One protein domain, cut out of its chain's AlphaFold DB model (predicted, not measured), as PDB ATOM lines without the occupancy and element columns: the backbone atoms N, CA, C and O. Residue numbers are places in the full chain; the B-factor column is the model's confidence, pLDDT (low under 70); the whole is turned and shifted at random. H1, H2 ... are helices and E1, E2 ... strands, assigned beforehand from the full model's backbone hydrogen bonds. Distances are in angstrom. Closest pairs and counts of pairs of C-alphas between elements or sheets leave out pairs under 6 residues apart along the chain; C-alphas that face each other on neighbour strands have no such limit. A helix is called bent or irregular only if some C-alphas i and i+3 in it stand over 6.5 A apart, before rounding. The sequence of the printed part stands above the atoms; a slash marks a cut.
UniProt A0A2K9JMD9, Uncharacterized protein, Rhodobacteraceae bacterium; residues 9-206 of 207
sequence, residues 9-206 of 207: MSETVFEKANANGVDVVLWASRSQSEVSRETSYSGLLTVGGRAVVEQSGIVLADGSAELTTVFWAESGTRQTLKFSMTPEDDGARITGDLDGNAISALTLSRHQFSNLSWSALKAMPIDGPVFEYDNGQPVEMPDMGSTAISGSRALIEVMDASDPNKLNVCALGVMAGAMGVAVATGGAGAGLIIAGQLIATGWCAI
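Overview. This is residues 9 to 206 of the 207 residues of an uncharacterized protein of Rhodobacteraceae bacterium (UniProt A0A2K9JMD9). One broad, twisted sheet of eight strands, E1 to E8, forms a wall with three helices, H3, H4 and H5, packed over one face and no named helix over the other. At its E6 to E8 end the sheet curls round H5, while H4 lies between H3 and H5, and the short H2 packs on H4 from beyond the helix layer. The printed part has 198 residues: eight strands come first, then five helices, H1 to H5. The sheet's order is E1, E2, E3, E4, E5, E6, E7, E8, antiparallel throughout, and the class is mixed, helices and strands. The whole is compact, with a radius of gyration of the C-alphas of 15.7 A, and spans 48 by 41 by 26 A.

Along the chain. Find C-alpha 9 at (123.091, 114.090, 188.751); from there E1, residues 9 to 19, runs 33.0 A to C-alpha 19. E2, residues 22 to 33, is the longest strand at 36.7 A. Next come E3, residues 39 to 47, E4, residues 50 to 59, and E5, residues 65 to 72. E6, residues 78 to 88, measures 32.5 A, and E7, residues 91 to 98, and E8, residues 101 to 109, follow. H1, residues 110 to 113, and H2, residues 118 to 122, are short. Look for H3 at residues 146 to 161, 23.0 A long, beginning at C-alpha 146 at (118.343, 96.779, 156.985). H4, residues 169 to 183, spans 19.5 A and is neither bent nor irregular, but only just: C-alphas 171 and 174 are 6.3 A apart. H5, residues 188 to 204, runs 24.5 A and ends at C-alpha 204 at (135.469, 113.064, 180.415).

Arrangement. Begin with the sheet: E1 to E8 form a meander, each strand the antiparallel neighbour of the one before, and E1 and E8 are its edge strands. In the hairpin E1 and E2, look at N 13 and O 28, 2.8 A apart and within hydrogen-bond range. In the hairpin E4 and E5, N 54 and O 70 are within range at 2.9 A, and in the hairpin E7 and E8, N 94 and O 106 at 2.8 A. H3, H4 and H5 lie on the same face, and with the sheet they make two layers. H4, at a height over the sheet of 8.5 A, lies over E2, E3 and E4; its closest C-alpha pair with E4 is Val 53 and Ala 178, 5.9 A. H3, at a height of 7.6 A, lies over E1 and E2, over E1 only just, with 3 of its C-alphas. H4 is the hub, touching H2, H3 and H5. H4 and H5 form a helical hairpin at a shallow tilt of 5 degrees, opposite ways, closest at the C-alphas of Val 181 and Ala 190, 4.4 A. H3 and H4 form another, at a shallow tilt of 33 degrees, only just short of steep; the C-alphas of Ile 149 and Val 183 come closest, at 5.1 A. H3 and H5 are apart. H2 is not on the sheet; its closest C-alphas with H4 are Lys 122 and Gly 180, 6.5 A. H1 only grazes the sheet and only just touches H5, with 3 pairs of C-alphas within 8 A, the closest being Phe 113 and Ala 200, 7.0 A. In H2, H3 and H5 every O i to N i+4 pair is within hydrogen-bond range, in H4 8 of 11, and H1 is too short for such a pair.

Size, cuts and confidence. The two C-alphas farthest apart, those of Gly 21 and Asp 89, are 48.8 A apart. The printed part has no cut. The one long link joins H2 to H3, residues 123 to 145. The mean pLDDT of the printed part is 72.4; look for values under 70 at residues 110 to 130, 142, 144 and 162 to 206.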
ATOM      1  N   MET A   9     123.553 113.335 189.911       76.19
ATOM      2  CA  MET A   9     123.091 114.090 188.751       76.19
ATOM      3  C   MET A   9     122.699 113.096 187.666       76.19
ATOM      4  O   MET A   9     123.536 112.303 187.235       76.19
ATOM      5  N   SER A  10     121.441 113.133 187.235       78.12
ATOM      6  CA  SER A  10     120.929 112.248 186.188       78.12
ATOM      7  C   SER A  10     120.469 113.036 184.968       78.12
ATOM      8  O   SER A  10     119.768 114.038 185.093       78.12
ATOM      9  N   GLU A  11     120.842 112.545 183.792       74.25
ATOM     10  CA  GLU A  11     120.450 113.072 182.488       74.25
ATOM     11  C   GLU A  11     119.801 111.939 181.693       74.25
ATOM     12  O   GLU A  11     120.335 110.830 181.648       74.25
ATOM     13  N   THR A  12     118.661 112.213 181.063       75.06
ATOM     14  CA  THR A  12     117.950 111.246 180.219       75.06
ATOM     15  C   THR A  12     117.640 111.892 178.886       75.06
ATOM     16  O   THR A  12     117.131 113.012 178.838       75.06
ATOM     17  N   VAL A  13     117.905 111.159 177.814       73.31
ATOM     18  CA  VAL A  13     117.554 111.531 176.450       73.31
ATOM     19  C   VAL A  13     116.588 110.498 175.902       73.31
ATOM     20  O   VAL A  13     116.736 109.293 176.112       73.31
ATOM     21  N   PHE A  14     115.576 110.999 175.210       81.19
ATOM     22  CA  PHE A  14     114.586 110.196 174.527       81.19
ATOM     23  C   PHE A  14     114.359 110.804 173.154       81.19
ATOM     24  O   PHE A  14     113.933 111.953 173.058       81.19
ATOM     25  N   GLU A  15     114.626 110.024 172.117       80.19
ATOM     26  CA  GLU A  15     114.436 110.439 170.735       80.19
ATOM     27  C   GLU A  15     113.624 109.390 169.988       80.19
ATOM     28  O   GLU A  15     113.741 108.182 170.224       80.19
ATOM     29  N   LYS A  16     112.778 109.864 169.076       85.06
ATOM     30  CA  LYS A  16     111.926 109.011 168.255       85.06
ATOM     31  C   LYS A  16     111.974 109.467 166.806       85.06
ATOM     32  O   LYS A  16     111.742 110.635 166.512       85.06
ATOM     33  N   ALA A  17     112.161 108.509 165.909       82.38
ATOM     34  CA  ALA A  17     112.013 108.685 164.474       82.38
ATOM     35  C   ALA A  17     111.044 107.642 163.904       82.38
ATOM     36  O   ALA A  17     110.762 106.618 164.528       82.38
ATOM     37  N   ASN A  18     110.534 107.902 162.702       82.88
ATOM     38  CA  ASN A  18     109.797 106.915 161.922       82.88
ATOM     39  C   ASN A  18     110.554 106.672 160.615       82.88
ATOM     40  O   ASN A  18     110.784 107.609 159.853       82.88
ATOM     41  N   ALA A  19     110.945 105.425 160.371       75.38
ATOM     42  CA  ALA A  19     111.629 105.014 159.154       75.38
ATOM     43  C   ALA A  19     110.797 103.940 158.456       75.38
ATOM     44  O   ALA A  19     110.568 102.867 159.008       75.38
ATOM     45  N   ASN A  20     110.333 104.229 157.238       80.06
ATOM     46  CA  ASN A  20     109.519 103.308 156.432       80.06
ATOM     47  C   ASN A  20     108.273 102.769 157.167       80.06
ATOM     48  O   ASN A  20     107.917 101.601 157.026       80.06
ATOM     49  N   GLY A  21     107.611 103.605 157.975       82.56
ATOM     50  CA  GLY A  21     106.434 103.201 158.751       82.56
ATOM     51  C   GLY A  21     106.756 102.414 160.024       82.56
ATOM     52  O   GLY A  21     105.833 102.012 160.730       82.56
ATOM     53  N   VAL A  22     108.036 102.224 160.349       83.56
ATOM     54  CA  VAL A  22     108.498 101.570 161.574       83.56
ATOM     55  C   VAL A  22     109.016 102.624 162.545       83.56
ATOM     56  O   VAL A  22     109.868 103.444 162.204       83.56
ATOM     57  N   ASP A  23     108.502 102.592 163.771       88.69
ATOM     58  CA  ASP A  23     108.977 103.466 164.838       88.69
ATOM     59  C   ASP A  23     110.344 103.009 165.342       88.69
ATOM     60  O   ASP A  23     110.559 101.830 165.628       88.69
ATOM     61  N   VAL A  24     111.247 103.971 165.483       82.25
ATOM     62  CA  VAL A  24     112.593 103.785 166.014       82.25
ATOM     63  C   VAL A  24     112.712 104.690 167.220       82.25
ATOM     64  O   VAL A  24     112.454 105.891 167.125       82.25
ATOM     65  N   VAL A  25     113.056 104.113 168.363       84.25
ATOM     66  CA  VAL A  25     113.110 104.836 169.632       84.25
ATOM     67  C   VAL A  25     114.461 104.603 170.269       84.25
ATOM     68  O   VAL A  25     114.847 103.455 170.489       84.25
ATOM     69  N   LEU A  26     115.139 105.694 170.599       79.62
ATOM     70  CA  LEU A  26     116.339 105.697 171.413       79.62
ATOM     71  C   LEU A  26     116.001 106.241 172.791       79.62
ATOM     72  O   LEU A  26     115.431 107.320 172.938       79.62
ATOM     73  N   TRP A  27     116.424 105.500 173.797       82.31
ATOM     74  CA  TRP A  27     116.496 105.958 175.165       82.31
ATOM     75  C   TRP A  27     117.944 105.857 175.626       82.31
ATOM     76  O   TRP A  27     118.594 104.833 175.430       82.31
ATOM     77  N   ALA A  28     118.450 106.912 176.245       76.50
ATOM     78  CA  ALA A  28     119.754 106.903 176.882       76.50
ATOM     79  C   ALA A  28     119.668 107.631 178.216       76.50
ATOM     80  O   ALA A  28     118.953 108.622 178.354       76.50
ATOM     81  N   SER A  29     120.410 107.154 179.203       77.50
ATOM     82  CA  SER A  29     120.556 107.831 180.479       77.50
ATOM     83  C   SER A  29     121.987 107.771 180.982       77.50
ATOM     84  O   SER A  29     122.753 106.849 180.690       77.50
ATOM     85  N   ARG A  30     122.327 108.793 181.755       78.94
ATOM     86  CA  ARG A  30     123.587 108.955 182.461       78.94
ATOM     87  C   ARG A  30     123.264 109.314 183.900       78.94
ATOM     88  O   ARG A  30     122.415 110.168 184.144       78.94
ATOM     89  N   SER A  31     123.952 108.697 184.848       81.69
ATOM     90  CA  SER A  31     123.855 109.049 186.259       81.69
ATOM     91  C   SER A  31     125.246 109.159 186.855       81.69
ATOM     92  O   SER A  31     126.015 108.206 186.810       81.69
ATOM     93  N   GLN A  32     125.581 110.316 187.415       81.81
ATOM     94  CA  GLN A  32     126.867 110.548 188.058       81.81
ATOM     95  C   GLN A  32     126.694 110.713 189.562       81.81
ATOM     96  O   GLN A  32     125.900 111.533 190.022       81.81
ATOM     97  N   SER A  33     127.478 109.959 190.322       83.81
ATOM     98  CA  SER A  33     127.608 110.107 191.767       83.81
ATOM     99  C   SER A  33     128.428 111.350 192.094       83.81
ATOM    100  O   SER A  33     129.585 111.465 191.695       83.81
ATOM    101  N   GLU A  34     127.877 112.282 192.873       82.19
ATOM    102  CA  GLU A  34     128.653 113.433 193.359       82.19
ATOM    103  C   GLU A  34     129.701 113.028 194.408       82.19
ATOM    104  O   GLU A  34     130.661 113.765 194.642       82.19
ATOM    105  N   VAL A  35     129.516 111.863 195.044       82.56
ATOM    106  CA  VAL A  35     130.372 111.367 196.131       82.56
ATOM    107  C   VAL A  35     131.506 110.515 195.580       82.56
ATOM    108  O   VAL A  35     132.671 110.839 195.789       82.56
ATOM    109  N   SER A  36     131.166 109.434 194.875       83.19
ATOM    110  CA  SER A  36     132.157 108.514 194.312       83.19
ATOM    111  C   SER A  36     132.726 109.000 192.984       83.19
ATOM    112  O   SER A  36     133.713 108.438 192.544       83.19
ATOM    113  N   ARG A  37     132.141 110.023 192.338       81.94
ATOM    114  CA  ARG A  37     132.485 110.498 190.976       81.94
ATOM    115  C   ARG A  37     132.279 109.475 189.858       81.94
ATOM    116  O   ARG A  37     132.409 109.833 188.689       81.94
ATOM    117  N   GLU A  38     131.861 108.263 190.203       84.56
ATOM    118  CA  GLU A  38     131.463 107.227 189.261       84.56
ATOM    119  C   GLU A  38     130.296 107.705 188.401       84.56
ATOM    120  O   GLU A  38     129.370 108.368 188.884       84.56
ATOM    121  N   THR A  39     130.335 107.344 187.125       79.25
ATOM    122  CA  THR A  39     129.264 107.629 186.177       79.25
ATOM    123  C   THR A  39     128.743 106.326 185.603       79.25
ATOM    124  O   THR A  39     129.498 105.577 184.990       79.25
ATOM    125  N   SER A  40     127.456 106.054 185.784       83.81
ATOM    126  CA  SER A  40     126.766 104.956 185.127       83.81
ATOM    127  C   SER A  40     126.018 105.438 183.893       83.81
ATOM    128  O   SER A  40     125.557 106.580 183.803       83.81
ATOM    129  N   TYR A  41     125.905 104.532 182.937       78.38
ATOM    130  CA  TYR A  41     125.346 104.767 181.624       78.38
ATOM    131  C   TYR A  41     124.379 103.646 181.272       78.38
ATOM    132  O   TYR A  41     124.613 102.476 181.592       78.38
ATOM    133  N   SER A  42     123.283 103.984 180.605       82.12
ATOM    134  CA  SER A  42     122.350 103.001 180.060       82.12
ATOM    135  C   SER A  42     121.790 103.486 178.730       82.12
ATOM    136  O   SER A  42     121.462 104.660 178.591       82.12
ATOM    137  N   GLY A  43     121.682 102.592 177.757       79.19
ATOM    138  CA  GLY A  43     121.188 102.880 176.417       79.19
ATOM    139  C   GLY A  43     120.274 101.768 175.924       79.19
ATOM    140  O   GLY A  43     120.508 100.594 176.199       79.19
ATOM    141  N   LEU A  44     119.227 102.136 175.198       83.12
ATOM    142  CA  LEU A  44     118.294 101.221 174.564       83.12
ATOM    143  C   LEU A  44     117.888 101.795 173.212       83.12
ATOM    144  O   LEU A  44     117.333 102.891 173.137       83.12
ATOM    145  N   LEU A  45     118.111 101.024 172.154       81.38
ATOM    146  CA  LEU A  45     117.563 101.290 170.832       81.38
ATOM    147  C   LEU A  45     116.501 100.240 170.524       81.38
ATOM    148  O   LEU A  45     116.759  99.036 170.608       81.38
ATOM    149  N   THR A  46     115.313 100.697 170.141       86.06
ATOM    150  CA  THR A  46     114.227  99.828 169.689       86.06
ATOM    151  C   THR A  46     113.783 100.180 168.281       86.06
ATOM    152  O   THR A  46     113.798 101.344 167.885       86.06
ATOM    153  N   VAL A  47     113.367  99.162 167.531       84.50
ATOM    154  CA  VAL A  47     112.871  99.264 166.157       84.50
ATOM    155  C   VAL A  47     111.605  98.423 166.062       84.50
ATOM    156  O   VAL A  47     111.612  97.233 166.381       84.50
ATOM    157  N   GLY A  48     110.482  99.041 165.699       86.12
ATOM    158  CA  GLY A  48     109.179  98.372 165.656       86.12
ATOM    159  C   GLY A  48     108.754  97.789 167.008       86.12
ATOM    160  O   GLY A  48     108.084  96.761 167.050       86.12
ATOM    161  N   GLY A  49     109.198  98.399 168.113       84.62
ATOM    162  CA  GLY A  49     108.942  97.927 169.477       84.62
ATOM    163  C   GLY A  49     109.838  96.776 169.953       84.62
ATOM    164  O   GLY A  49     109.655  96.300 171.070       84.62
ATOM    165  N   ARG A  50     110.811  96.328 169.150       85.62
ATOM    166  CA  ARG A  50     111.806  95.315 169.544       85.62
ATOM    167  C   ARG A  50     113.120  95.985 169.914       85.62
ATOM    168  O   ARG A  50     113.577  96.844 169.168       85.62
ATOM    169  N   ALA A  51     113.738  95.583 171.022       85.25
ATOM    170  CA  ALA A  51     115.106  95.991 171.335       85.25
ATOM    171  C   ALA A  51     116.066  95.431 170.276       85.25
ATOM    172  O   ALA A  51     116.002  94.246 169.951       85.25
ATOM    173  N   VAL A  52     116.923  96.295 169.734       83.00
ATOM    174  CA  VAL A  52     117.990  95.919 168.790       83.00
ATOM    175  C   VAL A  52     119.370  96.094 169.414       83.00
ATOM    176  O   VAL A  52     120.272  95.303 169.145       83.00
ATOM    177  N   VAL A  53     119.512  97.082 170.305       82.75
ATOM    178  CA  VAL A  53     120.733  97.328 171.069       82.75
ATOM    179  C   VAL A  53     120.369  97.701 172.500       82.75
ATOM    180  O   VAL A  53     119.526  98.571 172.719       82.75
ATOM    181  N   GLU A  54     121.038  97.079 173.462       85.69
ATOM    182  CA  GLU A  54     121.015  97.468 174.871       85.69
ATOM    183  C   GLU A  54     122.449  97.732 175.319       85.69
ATOM    184  O   GLU A  54     123.348  96.949 175.021       85.69
ATOM    185  N   GLN A  55     122.680  98.828 176.029       80.38
ATOM    186  CA  GLN A  55     123.994  99.197 176.538       80.38
ATOM    187  C   GLN A  55     123.915  99.511 178.020       80.38
ATOM    188  O   GLN A  55     123.008 100.206 178.473       80.38
ATOM    189  N   SER A  56     124.896  99.033 178.771       84.69
ATOM    190  CA  SER A  56     125.115  99.408 180.160       84.69
ATOM    191  C   SER A  56     126.601  99.599 180.393       84.69
ATOM    192  O   SER A  56     127.418  98.784 179.973       84.69
ATOM    193  N   GLY A  57     126.963 100.692 181.052       83.44
ATOM    194  CA  GLY A  57     128.360 100.991 181.317       83.44
ATOM    195  C   GLY A  57     128.559 101.697 182.640       83.44
ATOM    196  O   GLY A  57     127.636 102.299 183.193       83.44
ATOM    197  N   ILE A  58     129.784 101.619 183.131       84.81
ATOM    198  CA  ILE A  58     130.244 102.338 184.306       84.81
ATOM    199  C   ILE A  58     131.635 102.895 184.028       84.81
ATOM    200  O   ILE A  58     132.484 102.218 183.461       84.81
ATOM    201  N   VAL A  59     131.850 104.139 184.428       82.31
ATOM    202  CA  VAL A  59     133.159 104.782 184.478       82.31
ATOM    203  C   VAL A  59     133.450 105.080 185.939       82.31
ATOM    204  O   VAL A  59     132.638 105.716 186.618       82.31
ATOM    205  N   LEU A  60     134.585 104.597 186.423       86.00
ATOM    206  CA  LEU A  60     135.054 104.800 187.784       86.00
ATOM    207  C   LEU A  60     135.798 106.132 187.917       86.00
ATOM    208  O   LEU A  60     136.167 106.780 186.938       86.00
ATOM    209  N   ALA A  61     136.017 106.553 189.161       82.56
ATOM    210  CA  ALA A  61     136.665 107.828 189.472       82.56
ATOM    211  C   ALA A  61     138.117 107.930 188.980       82.56
ATOM    212  O   ALA A  61     138.618 109.030 188.770       82.56
ATOM    213  N   ASP A  62     138.795 106.792 188.831       83.38
ATOM    214  CA  ASP A  62     140.156 106.709 188.298       83.38
ATOM    215  C   ASP A  62     140.195 106.751 186.763       83.38
ATOM    216  O   ASP A  62     141.269 106.665 186.172       83.38
ATOM    217  N   GLY A  63     139.033 106.894 186.118       78.25
ATOM    218  CA  GLY A  63     138.880 106.912 184.674       78.25
ATOM    219  C   GLY A  63     138.777 105.527 184.049       78.25
ATOM    220  O   GLY A  63     138.514 105.463 182.857       78.25
ATOM    221  N   SER A  64     138.958 104.430 184.796       86.25
ATOM    222  CA  SER A  64     138.693 103.083 184.277       86.25
ATOM    223  C   SER A  64     137.214 102.889 183.972       86.25
ATOM    224  O   SER A  64     136.351 103.558 184.544       86.25
ATOM    225  N   ALA A  65     136.909 102.016 183.017       84.81
ATOM    226  CA  ALA A  65     135.544 101.881 182.542       84.81
ATOM    227  C   ALA A  65     135.207 100.473 182.067       84.81
ATOM    228  O   ALA A  65     136.058  99.757 181.547       84.81
ATOM    229  N   GLU A  66     133.938 100.109 182.197       87.69
ATOM    230  CA  GLU A  66     133.365  98.881 181.662       87.69
ATOM    231  C   GLU A  66     132.107  99.211 180.866       87.69
ATOM    232  O   GLU A  66     131.308 100.066 181.256       87.69
ATOM    233  N   LEU A  67     131.913  98.515 179.752       83.94
ATOM    234  CA  LEU A  67     130.755  98.670 178.887       83.94
ATOM    235  C   LEU A  67     130.325  97.308 178.371       83.94
ATOM    236  O   LEU A  67     131.090  96.586 177.741       83.94
ATOM    237  N   THR A  68     129.071  96.973 178.630       87.06
ATOM    238  CA  THR A  68     128.391  95.824 178.052       87.06
ATOM    239  C   THR A  68     127.409  96.325 177.009       87.06
ATOM    240  O   THR A  68     126.593  97.203 177.276       87.06
ATOM    241  N   THR A  69     127.474  95.742 175.819       83.56
ATOM    242  CA  THR A  69     126.514  95.958 174.743       83.56
ATOM    243  C   THR A  69     125.892  94.624 174.355       83.56
ATOM    244  O   THR A  69     126.593  93.651 174.096       83.56
ATOM    245  N   VAL A  70     124.568  94.571 174.310       86.50
ATOM    246  CA  VAL A  70     123.804  93.432 173.809       86.50
ATOM    247  C   VAL A  70     123.220  93.810 172.461       86.50
ATOM    248  O   VAL A  70     122.540  94.826 172.338       86.50
ATOM    249  N   PHE A  71     123.466  92.964 171.471       83.19
ATOM    250  CA  PHE A  71     122.919  93.082 170.131       83.19
ATOM    251  C   PHE A  71     121.878  92.008 169.889       83.19
ATOM    252  O   PHE A  71     122.083  90.842 170.233       83.19
ATOM    253  N   TRP A  72     120.800  92.401 169.225       84.69
ATOM    254  CA  TRP A  72     119.800  91.486 168.705       84.69
ATOM    255  C   TRP A  72     119.824  91.555 167.182       84.69
ATOM    256  O   TRP A  72     119.394  92.543 166.587       84.69
ATOM    257  N   ALA A  73     120.341  90.502 166.555       77.38
ATOM    258  CA  ALA A  73     120.317  90.350 165.109       77.38
ATOM    259  C   ALA A  73     118.872  90.209 164.604       77.38
ATOM    260  O   ALA A  73     117.983  89.758 165.335       77.38
ATOM    261  N   GLU A  74     118.636  90.507 163.325       75.50
ATOM    262  CA  GLU A  74     117.310  90.343 162.708       75.50
ATOM    263  C   GLU A  74     116.809  88.888 162.797       75.50
ATOM    264  O   GLU A  74     115.622  88.636 163.029       75.50
ATOM    265  N   SER A  75     117.739  87.928 162.733       79.69
ATOM    266  CA  SER A  75     117.495  86.494 162.933       79.69
ATOM    267  C   SER A  75     117.018  86.121 164.344       79.69
ATOM    268  O   SER A  75     116.602  84.985 164.566       79.69
ATOM    269  N   GLY A  76     117.087  87.045 165.307       79.81
ATOM    270  CA  GLY A  76     116.812  86.807 166.723       79.81
ATOM    271  C   GLY A  76     118.024  86.318 167.521       79.81
ATOM    272  O   GLY A  76     117.906  86.129 168.731       79.81
ATOM    273  N   THR A  77     119.182  86.134 166.880       84.50
ATOM    274  CA  THR A  77     120.431  85.823 167.585       84.50
ATOM    275  C   THR A  77     120.812  86.978 168.505       84.50
ATOM    276  O   THR A  77     120.872  88.130 168.077       84.50
ATOM    277  N   ARG A  78     121.101  86.654 169.766       89.12
ATOM    278  CA  ARG A  78     121.609  87.595 170.762       89.12
ATOM    279  C   ARG A  78     123.122  87.450 170.872       89.12
ATOM    280  O   ARG A  78     123.580  86.339 171.116       89.12
ATOM    281  N   GLN A  79     123.855  88.554 170.769       85.25
ATOM    282  CA  GLN A  79     125.292  88.599 171.059       85.25
ATOM    283  C   GLN A  79     125.589  89.633 172.141       85.25
ATOM    284  O   GLN A  79     124.913  90.656 172.239       85.25
ATOM    285  N   THR A  80     126.581  89.354 172.977       88.50
ATOM    286  CA  THR A  80     127.021  90.217 174.074       88.50
ATOM    287  C   THR A  80     128.473  90.595 173.859       88.50
ATOM    288  O   THR A  80     129.354  89.747 173.947       88.50
ATOM    289  N   LEU A  81     128.714  91.876 173.622       84.44
ATOM    290  CA  LEU A  81     130.040  92.462 173.555       84.44
ATOM    291  C   LEU A  81     130.347  93.151 174.877       84.44
ATOM    292  O   LEU A  81     129.556  93.969 175.352       84.44
ATOM    293  N   LYS A  82     131.499  92.849 175.459       88.62
ATOM    294  CA  LYS A  82     131.992  93.518 176.658       88.62
ATOM    295  C   LYS A  82     133.333  94.151 176.367       88.62
ATOM    296  O   LYS A  82     134.193  93.518 175.769       88.62
ATOM    297  N   PHE A  83     133.510  95.372 176.841       86.19
ATOM    298  CA  PHE A  83     134.799  96.036 176.874       86.19
ATOM    299  C   PHE A  83     135.095  96.540 178.276       86.19
ATOM    300  O   PHE A  83     134.211  97.029 178.979       86.19
ATOM    301  N   SER A  84     136.367  96.470 178.631       88.94
ATOM    302  CA  SER A  84     136.956  97.134 179.780       88.94
ATOM    303  C   SER A  84     138.077  98.030 179.282       88.94
ATOM    304  O   SER A  84     138.781  97.694 178.328       88.94
ATOM    305  N   MET A  85     138.246  99.169 179.931       86.50
ATOM    306  CA  MET A  85     139.273 100.137 179.612       86.50
ATOM    307  C   MET A  85     140.029 100.517 180.879       86.50
ATOM    308  O   MET A  85     139.428 100.913 181.879       86.50
ATOM    309  N   THR A  86     141.352 100.468 180.787       89.19
ATOM    310  CA  THR A  86     142.264 101.005 181.793       89.19
ATOM    311  C   THR A  86     142.970 102.230 181.212       89.19
ATOM    312  O   THR A  86     143.543 102.126 180.122       89.19
ATOM    313  N   PRO A  87     142.950 103.389 181.892       82.88
ATOM    314  CA  PRO A  87     143.707 104.557 181.466       82.88
ATOM    315  C   PRO A  87     145.210 104.272 181.464       82.88
ATOM    316  O   PRO A  87     145.722 103.591 182.351       82.88
ATOM    317  N   GLU A  88     145.915 104.831 180.486       84.81
ATOM    318  CA  GLU A  88     147.379 104.847 180.432       84.81
ATOM    319  C   GLU A  88     147.884 106.294 180.301       84.81
ATOM    320  O   GLU A  88     147.113 107.204 179.981       84.81
ATOM    321  N   ASP A  89     149.183 106.515 180.532       80.62
ATOM    322  CA  ASP A  89     149.789 107.859 180.573       80.62
ATOM    323  C   ASP A  89     149.497 108.697 179.308       80.62
ATOM    324  O   ASP A  89     149.203 109.890 179.412       80.62
ATOM    325  N   ASP A  90     149.513 108.072 178.123       77.50
ATOM    326  CA  ASP A  90     149.195 108.703 176.830       77.50
ATOM    327  C   ASP A  90     148.088 107.957 176.066       77.50
ATOM    328  O   ASP A  90     148.118 107.809 174.842       77.50
ATOM    329  N   GLY A  91     147.083 107.448 176.780       77.19
ATOM    330  CA  GLY A  91     146.013 106.730 176.105       77.19
ATOM    331  C   GLY A  91     145.134 105.883 177.000       77.19
ATOM    332  O   GLY A  91     144.778 106.259 178.117       77.19
ATOM    333  N   ALA A  92     144.744 104.742 176.452       81.50
ATOM    334  CA  ALA A  92     143.963 103.738 177.133       81.50
ATOM    335  C   ALA A  92     144.275 102.354 176.570       81.50
ATOM    336  O   ALA A  92     144.450 102.177 175.361       81.50
ATOM    337  N   ARG A  93     144.271 101.361 177.453       86.81
ATOM    338  CA  ARG A  93     144.258  99.956 177.075       86.81
ATOM    339  C   ARG A  93     142.838  99.433 177.152       86.81
ATOM    340  O   ARG A  93     142.219  99.486 178.211       86.81
ATOM    341  N   ILE A  94     142.348  98.905 176.041       84.62
ATOM    342  CA  ILE A  94     141.040  98.270 175.926       84.62
ATOM    343  C   ILE A  94     141.224  96.764 175.839       84.62
ATOM    344  O   ILE A  94     142.027  96.265 175.055       84.62
ATOM    345  N   THR A  95     140.443  96.041 176.625       88.19
ATOM    346  CA  THR A  95     140.264  94.590 176.531       88.19
ATOM    347  C   THR A  95     138.787  94.289 176.360       88.19
ATOM    348  O   THR A  95     137.955  95.094 176.771       88.19
ATOM    349  N   GLY A  96     138.433  93.133 175.813       88.12
ATOM    350  CA  GLY A  96     137.027  92.769 175.704       88.12
ATOM    351  C   GLY A  96     136.783  91.303 175.415       88.12
ATOM    352  O   GLY A  96     137.719  90.520 175.266       88.12
ATOM    353  N   ASP A  97     135.509  90.951 175.321       90.31
ATOM    354  CA  ASP A  97     135.049  89.651 174.855       90.31
ATOM    355  C   ASP A  97     133.763  89.780 174.031       90.31
ATOM    356  O   ASP A  97     132.935  90.659 174.289       90.31
ATOM    357  N   LEU A  98     133.599  88.899 173.041       87.38
ATOM    358  CA  LEU A  98     132.331  88.688 172.339       87.38
ATOM    359  C   LEU A  98     131.792  87.303 172.699       87.38
ATOM    360  O   LEU A  98     132.401  86.279 172.375       87.38
ATOM    361  N   ASP A  99     130.652  87.277 173.384       88.50
ATOM    362  CA  ASP A  99     130.003  86.063 173.890       88.50
ATOM    363  C   ASP A  99     130.958  85.153 174.689       88.50
ATOM    364  O   ASP A  99     130.900  83.926 174.607       88.50
ATOM    365  N   GLY A 100     131.852  85.760 175.479       88.69
ATOM    366  CA  GLY A 100     132.846  85.054 176.286       88.69
ATOM    367  C   GLY A 100     134.127  84.665 175.545       88.69
ATOM    368  O   GLY A 100     135.022  84.091 176.165       88.69
ATOM    369  N   ASN A 101     134.255  84.979 174.251       88.94
ATOM    370  CA  ASN A 101     135.495  84.787 173.499       88.94
ATOM    371  C   ASN A 101     136.361  86.042 173.594       88.94
ATOM    372  O   ASN A 101     135.939  87.115 173.161       88.94
ATOM    373  N   ALA A 102     137.564  85.894 174.145       90.44
ATOM    374  CA  ALA A 102     138.479  87.001 174.385       90.44
ATOM    375  C   ALA A 102     138.895  87.706 173.086       90.44
ATOM    376  O   ALA A 102     139.276  87.073 172.096       90.44
ATOM    377  N   ILE A 103     138.825  89.030 173.133       87.56
ATOM    378  CA  ILE A 103     139.297  89.949 172.108       87.56
ATOM    379  C   ILE A 103     140.677  90.449 172.538       87.56
ATOM    380  O   ILE A 103     140.862  90.886 173.679       87.56
ATOM    381  N   SER A 104     141.624  90.414 171.602       85.25
ATOM    382  CA  SER A 104     142.979  90.924 171.757       85.25
ATOM    383  C   SER A 104     142.957  92.357 172.275       85.25
ATOM    384  O   SER A 104     142.195  93.209 171.808       85.25
ATOM    385  N   ALA A 105     143.826  92.631 173.243       87.50
ATOM    386  CA  ALA A 105     143.928  93.960 173.818       87.50
ATOM    387  C   ALA A 105     144.382  94.985 172.765       87.50
ATOM    388  O   ALA A 105     145.332  94.741 172.022       87.50
ATOM    389  N   LEU A 106     143.753  96.159 172.767       80.31
ATOM    390  CA  LEU A 106     144.155  97.305 171.959       80.31
ATOM    391  C   LEU A 106     144.687  98.409 172.865       80.31
ATOM    392  O   LEU A 106     144.033  98.788 173.835       80.31
ATOM    393  N   THR A 107     145.843  98.969 172.520       81.25
ATOM    394  CA  THR A 107     146.317 100.219 173.120       81.25
ATOM    395  C   THR A 107     146.041 101.351 172.147       81.25
ATOM    396  O   THR A 107     146.474 101.321 170.994       81.25
ATOM    397  N   LEU A 108     145.296 102.338 172.620       74.56
ATOM    398  CA  LEU A 108     144.834 103.477 171.847       74.56
ATOM    399  C   LEU A 108     145.414 104.750 172.447       74.56
ATOM    400  O   LEU A 108     145.345 104.946 173.657       74.56
ATOM    401  N   SER A 109     145.992 105.615 171.614       74.25
ATOM    402  CA  SER A 109     146.636 106.837 172.096       74.25
ATOM    403  C   SER A 109     145.633 107.964 172.321       74.25
ATOM    404  O   SER A 109     144.597 108.046 171.651       74.25
ATOM    405  N   ARG A 110     145.960 108.899 173.226       67.94
ATOM    406  CA  ARG A 110     145.085 110.043 173.526       67.94
ATOM    407  C   ARG A 110     144.753 110.870 172.291       67.94
ATOM    408  O   ARG A 110     143.629 111.338 172.110       67.94
ATOM    409  N   HIS A 111     145.728 111.013 171.404       68.31
ATOM    410  CA  HIS A 111     145.599 111.802 170.188       68.31
ATOM    411  C   HIS A 111     144.538 111.272 169.222       68.31
ATOM    412  O   HIS A 111     143.854 112.088 168.602       68.31
ATOM    413  N   GLN A 112     144.332 109.950 169.156       61.72
ATOM    414  CA  GLN A 112     143.304 109.334 168.304       61.72
ATOM    415  C   GLN A 112     141.879 109.759 168.694       61.72
ATOM    416  O   GLN A 112     140.978 109.732 167.861       61.72
ATOM    417  N   PHE A 113     141.694 110.218 169.933       60.69
ATOM    418  CA  PHE A 113     140.398 110.579 170.508       60.69
ATOM    419  C   PHE A 113     140.413 112.000 171.111       60.69
ATOM    420  O   PHE A 113     139.553 112.372 171.896       60.69
ATOM    421  N   SER A 114     141.380 112.846 170.741       54.69
ATOM    422  CA  SER A 114     141.550 114.186 171.337       54.69
ATOM    423  C   SER A 114     140.539 115.247 170.860       54.69
ATOM    424  O   SER A 114     140.458 116.317 171.456       54.69
ATOM    425  N   ASN A 115     139.733 114.948 169.832       54.78
ATOM    426  CA  ASN A 115     138.742 115.855 169.227       54.78
ATOM    427  C   ASN A 115     137.356 115.198 169.096       54.78
ATOM    428  O   ASN A 115     136.720 115.236 168.039       54.78
ATOM    429  N   LEU A 116     136.895 114.554 170.166       56.41
ATOM    430  CA  LEU A 116     135.603 113.871 170.191       56.41
ATOM    431  C   LEU A 116     134.450 114.880 170.205       56.41
ATOM    432  O   LEU A 116     133.987 115.328 171.249       56.41
ATOM    433  N   SER A 117     133.980 115.231 169.013       57.75
ATOM    434  CA  SER A 117     132.678 115.864 168.796       57.75
ATOM    435  C   SER A 117     131.678 114.829 168.286       57.75
ATOM    436  O   SER A 117     132.068 113.809 167.718       57.75
ATOM    437  N   TRP A 118     130.381 115.111 168.420       55.88
ATOM    438  CA  TRP A 118     129.321 114.310 167.797       55.88
ATOM    439  C   TRP A 118     129.576 114.070 166.300       55.88
ATOM    440  O   TRP A 118     129.498 112.943 165.813       55.88
ATOM    441  N   SER A 119     129.967 115.120 165.578       58.94
ATOM    442  CA  SER A 119     130.318 115.034 164.161       58.94
ATOM    443  C   SER A 119     131.539 114.146 163.909       58.94
ATOM    444  O   SER A 119     131.530 113.386 162.948       58.94
ATOM    445  N   ALA A 120     132.560 114.196 164.773       59.47
ATOM    446  CA  ALA A 120     133.742 113.342 164.660       59.47
ATOM    447  C   ALA A 120     133.423 111.867 164.943       59.47
ATOM    448  O   ALA A 120     133.886 111.011 164.202       59.47
ATOM    449  N   LEU A 121     132.593 111.572 165.951       57.50
ATOM    450  CA  LEU A 121     132.159 110.210 166.290       57.50
ATOM    451  C   LEU A 121     131.371 109.557 165.148       57.50
ATOM    452  O   LEU A 121     131.643 108.416 164.790       57.50
ATOM    453  N   LYS A 122     130.432 110.287 164.536       57.09
ATOM    454  CA  LYS A 122     129.679 109.799 163.366       57.09
ATOM    455  C   LYS A 122     130.541 109.621 162.118       57.09
ATOM    456  O   LYS A 122     130.201 108.821 161.255       57.09
ATOM    457  N   ALA A 123     131.600 110.417 161.997       53.16
ATOM    458  CA  ALA A 123     132.521 110.388 160.868       53.16
ATOM    459  C   ALA A 123     133.711 109.444 161.095       53.16
ATOM    460  O   ALA A 123     134.581 109.373 160.224       53.16
ATOM    461  N   MET A 124     133.779 108.747 162.240       53.19
ATOM    462  CA  MET A 124     134.841 107.778 162.481       53.19
ATOM    463  C   MET A 124     134.785 106.707 161.389       53.19
ATOM    464  O   MET A 124     133.730 106.099 161.187       53.19
ATOM    465  N   PRO A 125     135.891 106.491 160.658       47.34
ATOM    466  CA  PRO A 125     135.922 105.467 159.635       47.34
ATOM    467  C   PRO A 125     135.668 104.101 160.275       47.34
ATOM    468  O   PRO A 125     136.239 103.768 161.314       47.34
ATOM    469  N   ILE A 126     134.834 103.300 159.609       48.97
ATOM    470  CA  ILE A 126     134.622 101.875 159.915       48.97
ATOM    471  C   ILE A 126     135.971 101.125 159.870       48.97
ATOM    472  O   ILE A 126     136.153 100.139 160.578       48.97
ATOM    473  N   ASP A 127     136.936 101.666 159.118       44.38
ATOM    474  CA  ASP A 127     138.304 101.173 158.925       44.38
ATOM    475  C   ASP A 127     139.290 101.566 160.051       44.38
ATOM    476  O   ASP A 127     140.503 101.615 159.835       44.38
ATOM    477  N   GLY A 128     138.801 101.903 161.250       49.19
ATOM    478  CA  GLY A 128     139.652 102.043 162.441       49.19
ATOM    479  C   GLY A 128     140.350 100.722 162.829       49.19
ATOM    480  O   GLY A 128     140.212  99.721 162.125       49.19
ATOM    481  N   PRO A 129     141.110 100.666 163.942       53.06
ATOM    482  CA  PRO A 129     141.760  99.425 164.361       53.06
ATOM    483  C   PRO A 129     140.754  98.274 164.511       53.06
ATOM    484  O   PRO A 129     139.846  98.315 165.338       53.06
ATOM    485  N   VAL A 130     140.916  97.243 163.685       67.00
ATOM    486  CA  VAL A 130     140.063  96.057 163.701       67.00
ATOM    487  C   VAL A 130     140.285  95.317 165.015       67.00
ATOM    488  O   VAL A 130     141.416  94.992 165.366       67.00
ATOM    489  N   PHE A 131     139.206  95.059 165.754       73.69
ATOM    490  CA  PHE A 131     139.269  94.129 166.874       73.69
ATOM    491  C   PHE A 131     139.540  92.733 166.338       73.69
ATOM    492  O   PHE A 131     138.869  92.283 165.413       73.69
ATOM    493  N   GLU A 132     140.491  92.045 166.947       82.44
ATOM    494  CA  GLU A 132     140.816  90.661 166.632       82.44
ATOM    495  C   GLU A 132     140.618  89.819 167.886       82.44
ATOM    496  O   GLU A 132     140.894  90.277 168.989       82.44
ATOM    497  N   TYR A 133     140.168  88.579 167.746       84.50
ATOM    498  CA  TYR A 133     140.285  87.594 168.817       84.50
ATOM    499  C   TYR A 133     141.764  87.300 169.106       84.50
ATOM    500  O   TYR A 133     142.634  87.585 168.283       84.50
ATOM    501  N   ASP A 134     142.070  86.658 170.234       84.81
ATOM    502  CA  ASP A 134     143.454  86.258 170.577       84.81
ATOM    503  C   ASP A 134     144.111  85.329 169.531       84.81
ATOM    504  O   ASP A 134     145.330  85.161 169.494       84.81
ATOM    505  N   ASN A 135     143.309  84.710 168.661       82.62
ATOM    506  CA  ASN A 135     143.780  83.883 167.549       82.62
ATOM    507  C   ASN A 135     144.053  84.680 166.251       82.62
ATOM    508  O   ASN A 135     144.301  84.064 165.211       82.62
ATOM    509  N   GLY A 136     143.977  86.016 166.293       82.56
ATOM    510  CA  GLY A 136     144.211  86.919 165.162       82.56
ATOM    511  C   GLY A 136     143.084  86.962 164.128       82.56
ATOM    512  O   GLY A 136     143.258  87.539 163.059       82.56
ATOM    513  N   GLN A 137     141.938  86.319 164.385       83.50
ATOM    514  CA  GLN A 137     140.766  86.462 163.520       83.50
ATOM    515  C   GLN A 137     140.043  87.775 163.824       83.50
ATOM    516  O   GLN A 137     139.867  88.091 165.001       83.50
ATOM    517  N   PRO A 138     139.571  88.513 162.807       80.06
ATOM    518  CA  PRO A 138     138.793  89.720 163.036       80.06
ATOM    519  C   PRO A 138     137.487  89.392 163.769       80.06
ATOM    520  O   PRO A 138     136.847  88.364 163.532       80.06
ATOM    521  N   VAL A 139     137.081  90.286 164.662       76.06
ATOM    522  CA  VAL A 139     135.791  90.221 165.343       76.06
ATOM    523  C   VAL A 139     134.725  90.780 164.409       76.06
ATOM    524  O   VAL A 139     134.704  91.973 164.097       76.06
ATOM    525  N   GLU A 140     133.816  89.914 163.980       74.88
ATOM    526  CA  GLU A 140     132.640  90.297 163.206       74.88
ATOM    527  C   GLU A 140     131.445  90.506 164.139       74.88
ATOM    528  O   GLU A 140     131.048  89.606 164.881       74.88
ATOM    529  N   MET A 141     130.875  91.710 164.102       71.44
ATOM    530  CA  MET A 141     129.663  92.047 164.850       71.44
ATOM    531  C   MET A 141     128.420  91.609 164.066       71.44
ATOM    532  O   MET A 141     128.457  91.563 162.833       71.44
ATOM    533  N   PRO A 142     127.302  91.311 164.748       66.12
ATOM    534  CA  PRO A 142     126.139  90.731 164.099       66.12
ATOM    535  C   PRO A 142     125.440  91.757 163.204       66.12
ATOM    536  O   PRO A 142     125.349  92.941 163.538       66.12
ATOM    537  N   ASP A 143     124.894  91.288 162.082       72.06
ATOM    538  CA  ASP A 143     124.030  92.109 161.236       72.06
ATOM    539  C   ASP A 143     122.686  92.363 161.941       72.06
ATOM    540  O   ASP A 143     121.925  91.442 162.256       72.06
ATOM    541  N   MET A 144     122.397  93.638 162.202       69.62
ATOM    542  CA  MET A 144     121.150  94.083 162.834       69.62
ATOM    543  C   MET A 144     119.979  94.171 161.855       69.62
ATOM    544  O   MET A 144     118.844  94.409 162.271       69.62
ATOM    545  N   GLY A 145     120.245  93.996 160.562       72.38
ATOM    546  CA  GLY A 145     119.246  94.066 159.517       72.38
ATOM    547  C   GLY A 145     119.010  95.480 158.989       72.38
ATOM    548  O   GLY A 145     119.205  96.504 159.652       72.38
ATOM    549  N   SER A 146     118.524  95.535 157.750       75.44
ATOM    550  CA  SER A 146     118.343  96.779 156.985       75.44
ATOM    551  C   SER A 146     117.379  97.788 157.630       75.44
ATOM    552  O   SER A 146     117.565  99.002 157.492       75.44
ATOM    553  N   THR A 147     116.372  97.307 158.366       72.06
ATOM    554  CA  THR A 147     115.386  98.156 159.054       72.06
ATOM    555  C   THR A 147     116.011  98.888 160.240       72.06
ATOM    556  O   THR A 147     115.783 100.086 160.402       72.06
ATOM    557  N   ALA A 148     116.844  98.206 161.033       73.19
ATOM    558  CA  ALA A 148     117.546  98.827 162.153       73.19
ATOM    559  C   ALA A 148     118.567  99.865 161.669       73.19
ATOM    560  O   ALA A 148     118.634 100.965 162.223       73.19
ATOM    561  N   ILE A 149     119.277  99.564 160.577       73.00
ATOM    562  CA  ILE A 149     120.213 100.496 159.931       73.00
ATOM    563  C   ILE A 149     119.478 101.754 159.450       73.00
ATOM    564  O   ILE A 149     119.855 102.875 159.795       73.00
ATOM    565  N   SER A 150     118.409 101.583 158.669       72.00
ATOM    566  CA  SER A 150     117.637 102.706 158.114       72.00
ATOM    567  C   SER A 150     116.995 103.548 159.215       72.00
ATOM    568  O   SER A 150     117.005 104.776 159.153       72.00
ATOM    569  N   GLY A 151     116.485 102.885 160.252       71.75
ATOM    570  CA  GLY A 151     115.909 103.533 161.417       71.75
ATOM    571  C   GLY A 151     116.901 104.382 162.200       71.75
ATOM    572  O   GLY A 151     116.603 105.521 162.553       71.75
ATOM    573  N   SER A 152     118.102 103.853 162.412       71.94
ATOM    574  CA  SER A 152     119.169 104.563 163.119       71.94
ATOM    575  C   SER A 152     119.664 105.772 162.330       71.94
ATOM    576  O   SER A 152     119.917 106.819 162.917       71.94
ATOM    577  N   ARG A 153     119.718 105.678 160.994       72.56
ATOM    578  CA  ARG A 153     120.017 106.831 160.126       72.56
ATOM    579  C   ARG A 153     118.966 107.933 160.246       72.56
ATOM    580  O   ARG A 153     119.335 109.082 160.463       72.56
ATOM    581  N   ALA A 154     117.681 107.586 160.178       72.94
ATOM    582  CA  ALA A 154     116.597 108.558 160.342       72.94
ATOM    583  C   ALA A 154     116.645 109.246 161.718       72.94
ATOM    584  O   ALA A 154     116.378 110.438 161.837       72.94
ATOM    585  N   LEU A 155     117.020 108.510 162.766       73.50
ATOM    586  CA  LEU A 155     117.176 109.071 164.103       73.50
ATOM    587  C   LEU A 155     118.362 110.044 164.205       73.50
ATOM    588  O   LEU A 155     118.228 111.100 164.819       73.50
ATOM    589  N   ILE A 156     119.495 109.734 163.562       71.62
ATOM    590  CA  ILE A 156     120.642 110.654 163.472       71.62
ATOM    591  C   ILE A 156     120.235 111.965 162.793       71.62
ATOM    592  O   ILE A 156     120.609 113.032 163.273       71.62
ATOM    593  N   GLU A 157     119.448 111.902 161.717       73.19
ATOM    594  CA  GLU A 157     118.946 113.099 161.029       73.19
ATOM    595  C   GLU A 157     118.064 113.962 161.945       73.19
ATOM    596  O   GLU A 157     118.213 115.185 161.968       73.19
ATOM    597  N   VAL A 158     117.186 113.335 162.739       73.75
ATOM    598  CA  VAL A 158     116.370 114.039 163.742       73.75
ATOM    599  C   VAL A 158     117.259 114.733 164.772       73.75
ATOM    600  O   VAL A 158     117.059 115.916 165.035       73.75
ATOM    601  N   MET A 159     118.262 114.031 165.306       70.44
ATOM    602  CA  MET A 159     119.181 114.565 166.316       70.44
ATOM    603  C   MET A 159     120.080 115.691 165.790       70.44
ATOM    604  O   MET A 159     120.359 116.648 166.509       70.44
ATOM    605  N   ASP A 160     120.515 115.611 164.532       71.06
ATOM    606  CA  ASP A 160     121.283 116.680 163.888       71.06
ATOM    607  C   ASP A 160     120.449 117.953 163.706       71.06
ATOM    608  O   ASP A 160     120.975 119.065 163.804       71.06
ATOM    609  N   ALA A 161     119.144 117.801 163.474       70.25
ATOM    610  CA  ALA A 161     118.226 118.916 163.301       70.25
ATOM    611  C   ALA A 161     117.815 119.594 164.626       70.25
ATOM    612  O   ALA A 161     117.437 120.768 164.604       70.25
ATOM    613  N   SER A 162     117.883 118.910 165.775       62.59
ATOM    614  CA  SER A 162     117.394 119.414 167.076       62.59
ATOM    615  C   SER A 162     118.385 120.269 167.896       62.59
ATOM    616  O   SER A 162     118.008 120.737 168.982       62.59
ATOM    617  N   ASP A 163     119.552 120.591 167.316       59.94
ATOM    618  CA  ASP A 163     120.725 121.315 167.858       59.94
ATOM    619  C   ASP A 163     121.796 120.387 168.486       59.94
ATOM    620  O   ASP A 163     121.636 119.945 169.630       59.94
ATOM    621  N   PRO A 164     122.929 120.133 167.793       50.97
ATOM    622  CA  PRO A 164     123.980 119.220 168.251       50.97
ATOM    623  C   PRO A 164     124.727 119.697 169.510       50.97
ATOM    624  O   PRO A 164     125.491 118.921 170.082       50.97
ATOM    625  N   ASN A 165     124.508 120.936 169.970       50.44
ATOM    626  CA  ASN A 165     125.128 121.477 171.186       50.44
ATOM    627  C   ASN A 165     124.292 121.279 172.462       50.44
ATOM    628  O   ASN A 165     124.765 121.601 173.552       50.44
ATOM    629  N   LYS A 166     123.055 120.765 172.370       46.19
ATOM    630  CA  LYS A 166     122.211 120.512 173.556       46.19
ATOM    631  C   LYS A 166     122.633 119.295 174.368       46.19
ATOM    632  O   LYS A 166     122.208 119.148 175.511       46.19
ATOM    633  N   LEU A 167     123.439 118.418 173.786       51.00
ATOM    634  CA  LEU A 167     123.861 117.186 174.424       51.00
ATOM    635  C   LEU A 167     125.307 117.364 174.875       51.00
ATOM    636  O   LEU A 167     126.202 117.594 174.067       51.00
ATOM    637  N   ASN A 168     125.533 117.293 176.185       53.56
ATOM    638  CA  ASN A 168     126.876 117.269 176.746       53.56
ATOM    639  C   ASN A 168     127.675 116.137 176.067       53.56
ATOM    640  O   ASN A 168     127.159 115.028 175.924       53.56
ATOM    641  N   VAL A 169     128.915 116.398 175.638       50.06
ATOM    642  CA  VAL A 169     129.795 115.419 174.963       50.06
ATOM    643  C   VAL A 169     129.901 114.111 175.765       50.06
ATOM    644  O   VAL A 169     129.936 113.028 175.183       50.06
ATOM    645  N   CYS A 170     129.812 114.192 177.096       50.09
ATOM    646  CA  CYS A 170     129.795 113.037 177.996       50.09
ATOM    647  C   CYS A 170     128.502 112.199 177.907       50.09
ATOM    648  O   CYS A 170     128.536 110.990 178.107       50.09
ATOM    649  N   ALA A 171     127.357 112.820 177.607       46.38
ATOM    650  CA  ALA A 171     126.077 112.142 177.383       46.38
ATOM    651  C   ALA A 171     125.979 111.563 175.955       46.38
ATOM    652  O   ALA A 171     125.380 110.506 175.750       46.38
ATOM    653  N   LEU A 172     126.621 112.210 174.975       51.88
ATOM    654  CA  LEU A 172     126.720 111.746 173.582       51.88
ATOM    655  C   LEU A 172     127.449 110.409 173.429       51.88
ATOM    656  O   LEU A 172     127.147 109.687 172.485       51.88
ATOM    657  N   GLY A 173     128.344 110.046 174.353       53.03
ATOM    658  CA  GLY A 173     129.094 108.788 174.296       53.03
ATOM    659  C   GLY A 173     128.208 107.538 174.231       53.03
ATOM    660  O   GLY A 173     128.460 106.651 173.429       53.03
ATOM    661  N   VAL A 174     127.112 107.488 174.990       52.06
ATOM    662  CA  VAL A 174     126.190 106.329 174.985       52.06
ATOM    663  C   VAL A 174     125.222 106.384 173.808       52.06
ATOM    664  O   VAL A 174     124.916 105.369 173.189       52.06
ATOM    665  N   MET A 175     124.758 107.590 173.464       53.44
ATOM    666  CA  MET A 175     123.834 107.809 172.346       53.44
ATOM    667  C   MET A 175     124.487 107.475 171.002       53.44
ATOM    668  O   MET A 175     123.896 106.780 170.177       53.44
ATOM    669  N   ALA A 176     125.733 107.907 170.802       50.94
ATOM    670  CA  ALA A 176     126.529 107.570 169.629       50.94
ATOM    671  C   ALA A 176     126.803 106.066 169.524       50.94
ATOM    672  O   ALA A 176     127.071 105.584 168.428       50.94
ATOM    673  N   GLY A 177     126.764 105.323 170.636       53.16
ATOM    674  CA  GLY A 177     127.070 103.893 170.691       53.16
ATOM    675  C   GLY A 177     125.991 103.082 170.063       53.16
ATOM    676  O   GLY A 177     126.191 102.504 169.003       53.16
ATOM    677  N   ALA A 178     124.817 103.135 170.668       51.41
ATOM    678  CA  ALA A 178     123.664 102.419 170.163       51.41
ATOM    679  C   ALA A 178     123.336 102.786 168.701       51.41
ATOM    680  O   ALA A 178     123.023 101.901 167.908       51.41
ATOM    681  N   MET A 179     123.463 104.064 168.315       55.97
ATOM    682  CA  MET A 179     123.169 104.509 166.944       55.97
ATOM    683  C   MET A 179     124.310 104.272 165.955       55.97
ATOM    684  O   MET A 179     124.072 103.790 164.852       55.97
ATOM    685  N   GLY A 180     125.548 104.613 166.318       53.03
ATOM    686  CA  GLY A 180     126.710 104.455 165.444       53.03
ATOM    687  C   GLY A 180     126.972 102.988 165.132       53.03
ATOM    688  O   GLY A 180     127.262 102.647 163.993       53.03
ATOM    689  N   VAL A 181     126.737 102.102 166.095       52.00
ATOM    690  CA  VAL A 181     126.829 100.651 165.908       52.00
ATOM    691  C   VAL A 181     125.736 100.123 164.980       52.00
ATOM    692  O   VAL A 181     126.011  99.278 164.131       52.00
ATOM    693  N   ALA A 182     124.519 100.657 165.076       50.44
ATOM    694  CA  ALA A 182     123.442 100.292 164.167       50.44
ATOM    695  C   ALA A 182     123.635 100.857 162.742       50.44
ATOM    696  O   ALA A 182     123.083 100.307 161.795       50.44
ATOM    697  N   VAL A 183     124.430 101.920 162.559       51.03
ATOM    698  CA  VAL A 183     124.741 102.509 161.240       51.03
ATOM    699  C   VAL A 183     126.017 101.950 160.614       51.03
ATOM    700  O   VAL A 183     126.090 101.880 159.386       51.03
ATOM    701  N   ALA A 184     126.987 101.518 161.420       49.31
ATOM    702  CA  ALA A 184     128.308 101.070 160.980       49.31
ATOM    703  C   ALA A 184     128.324  99.750 160.198       49.31
ATOM    704  O   ALA A 184     129.417  99.284 159.904       49.31
ATOM    705  N   THR A 185     127.158  99.194 159.831       48.56
ATOM    706  CA  THR A 185     126.981  97.964 159.033       48.56
ATOM    707  C   THR A 185     127.810  96.802 159.590       48.56
ATOM    708  O   THR A 185     128.994  96.742 159.310       48.56
ATOM    709  N   GLY A 186     127.199  95.913 160.388       45.84
ATOM    710  CA  GLY A 186     127.805  94.721 161.025       45.84
ATOM    711  C   GLY A 186     129.282  94.421 160.699       45.84
ATOM    712  O   GLY A 186     129.622  94.096 159.568       45.84
ATOM    713  N   GLY A 187     130.168  94.525 161.694       51.25
ATOM    714  CA  GLY A 187     131.604  94.266 161.535       51.25
ATOM    715  C   GLY A 187     132.468  94.969 162.587       51.25
ATOM    716  O   GLY A 187     131.955  95.489 163.581       51.25
ATOM    717  N   ALA A 188     133.782  95.023 162.350       49.78
ATOM    718  CA  ALA A 188     134.774  95.614 163.257       49.78
ATOM    719  C   ALA A 188     134.510  97.097 163.617       49.78
ATOM    720  O   ALA A 188     134.823  97.529 164.729       49.78
ATOM    721  N   GLY A 189     133.859  97.859 162.727       53.62
ATOM    722  CA  GLY A 189     133.513  99.272 162.941       53.62
ATOM    723  C   GLY A 189     132.531  99.528 164.090       53.62
ATOM    724  O   GLY A 189     132.617 100.557 164.756       53.62
ATOM    725  N   ALA A 190     131.638  98.580 164.391       59.50
ATOM    726  CA  ALA A 190     130.730  98.693 165.532       59.50
ATOM    727  C   ALA A 190     131.487  98.601 166.871       59.50
ATOM    728  O   ALA A 190     131.253  99.407 167.771       59.50
ATOM    729  N   GLY A 191     132.449  97.681 166.985       57.12
ATOM    730  CA  GLY A 191     133.308  97.588 168.168       57.12
ATOM    731  C   GLY A 191     134.125  98.864 168.386       57.12
ATOM    732  O   GLY A 191     134.250  99.334 169.513       57.12
ATOM    733  N   LEU A 192     134.632  99.463 167.305       58.25
ATOM    734  CA  LEU A 192     135.433 100.693 167.325       58.25
ATOM    735  C   LEU A 192     134.681 101.907 167.847       58.25
ATOM    736  O   LEU A 192     135.209 102.671 168.653       58.25
ATOM    737  N   ILE A 193     133.440 102.066 167.403       61.25
ATOM    738  CA  ILE A 193     132.561 103.138 167.859       61.25
ATOM    739  C   ILE A 193     132.322 103.000 169.371       61.25
ATOM    740  O   ILE A 193     132.476 103.976 170.102       61.25
ATOM    741  N   ILE A 194     132.057 101.781 169.851       62.81
ATOM    742  CA  ILE A 194     131.843 101.470 171.276       62.81
ATOM    743  C   ILE A 194     133.105 101.730 172.107       62.81
ATOM    744  O   ILE A 194     133.051 102.351 173.166       62.81
ATOM    745  N   ALA A 195     134.260 101.294 171.615       58.59
ATOM    746  CA  ALA A 195     135.551 101.502 172.256       58.59
ATOM    747  C   ALA A 195     135.944 102.987 172.326       58.59
ATOM    748  O   ALA A 195     136.364 103.475 173.375       58.59
ATOM    749  N   GLY A 196     135.732 103.730 171.238       59.03
ATOM    750  CA  GLY A 196     135.951 105.173 171.200       59.03
ATOM    751  C   GLY A 196     135.054 105.940 172.169       59.03
ATOM    752  O   GLY A 196     135.466 106.963 172.708       59.03
ATOM    753  N   GLN A 197     133.856 105.432 172.452       63.88
ATOM    754  CA  GLN A 197     132.938 106.015 173.434       63.88
ATOM    755  C   GLN A 197     133.313 105.692 174.863       63.88
ATOM    756  O   GLN A 197     133.188 106.557 175.729       63.88
ATOM    757  N   LEU A 198     133.783 104.472 175.106       63.47
ATOM    758  CA  LEU A 198     134.317 104.089 176.401       63.47
ATOM    759  C   LEU A 198     135.498 104.990 176.773       63.47
ATOM    760  O   LEU A 198     135.547 105.524 177.876       63.47
ATOM    761  N   ILE A 199     136.376 105.258 175.805       59.22
ATOM    762  CA  ILE A 199     137.487 106.200 175.947       59.22
ATOM    763  C   ILE A 199     136.992 107.634 176.158       59.22
ATOM    764  O   ILE A 199     137.422 108.299 177.098       59.22
ATOM    765  N   ALA A 200     136.071 108.105 175.308       59.78
ATOM    766  CA  ALA A 200     135.502 109.448 175.399       59.78
ATOM    767  C   ALA A 200     134.920 109.725 176.788       59.78
ATOM    768  O   ALA A 200     135.222 110.732 177.422       59.78
ATOM    769  N   THR A 201     134.087 108.804 177.263       60.97
ATOM    770  CA  THR A 201     133.394 108.915 178.547       60.97
ATOM    771  C   THR A 201     134.337 108.710 179.727       60.97
ATOM    772  O   THR A 201     134.206 109.428 180.718       60.97
ATOM    773  N   GLY A 202     135.311 107.803 179.599       58.56
ATOM    774  CA  GLY A 202     136.392 107.582 180.556       58.56
ATOM    775  C   GLY A 202     137.190 108.852 180.826       58.56
ATOM    776  O   GLY A 202     137.298 109.292 181.967       58.56
ATOM    777  N   TRP A 203     137.682 109.510 179.776       63.75
ATOM    778  CA  TRP A 203     138.468 110.738 179.928       63.75
ATOM    779  C   TRP A 203     137.642 111.947 180.341       63.75
ATOM    780  O   TRP A 203     138.138 112.788 181.081       63.75
ATOM    781  N   CYS A 204     136.377 112.029 179.931       55.75
ATOM    782  CA  CYS A 204     135.469 113.064 180.415       55.75
ATOM    783  C   CYS A 204     135.119 112.940 181.913       55.75
ATOM    784  O   CYS A 204     134.565 113.885 182.479       55.75
ATOM    785  N   ALA A 205     135.385 111.792 182.545       52.66
ATOM    786  CA  ALA A 205     135.176 111.586 183.978       52.66
ATOM    787  C   ALA A 205     136.424 111.888 184.828       52.66
ATOM    788  O   ALA A 205     136.294 112.012 186.048       52.66
ATOM    789  N   ILE A 206     137.600 112.032 184.203       51.53
ATOM    790  CA  ILE A 206     138.846 112.420 184.876       51.53
ATOM    791  C   ILE A 206     138.839 113.958 185.031       51.53
ATOM    792  O   ILE A 206     138.708 114.650 184.020       51.53
TER     793      ILE A 206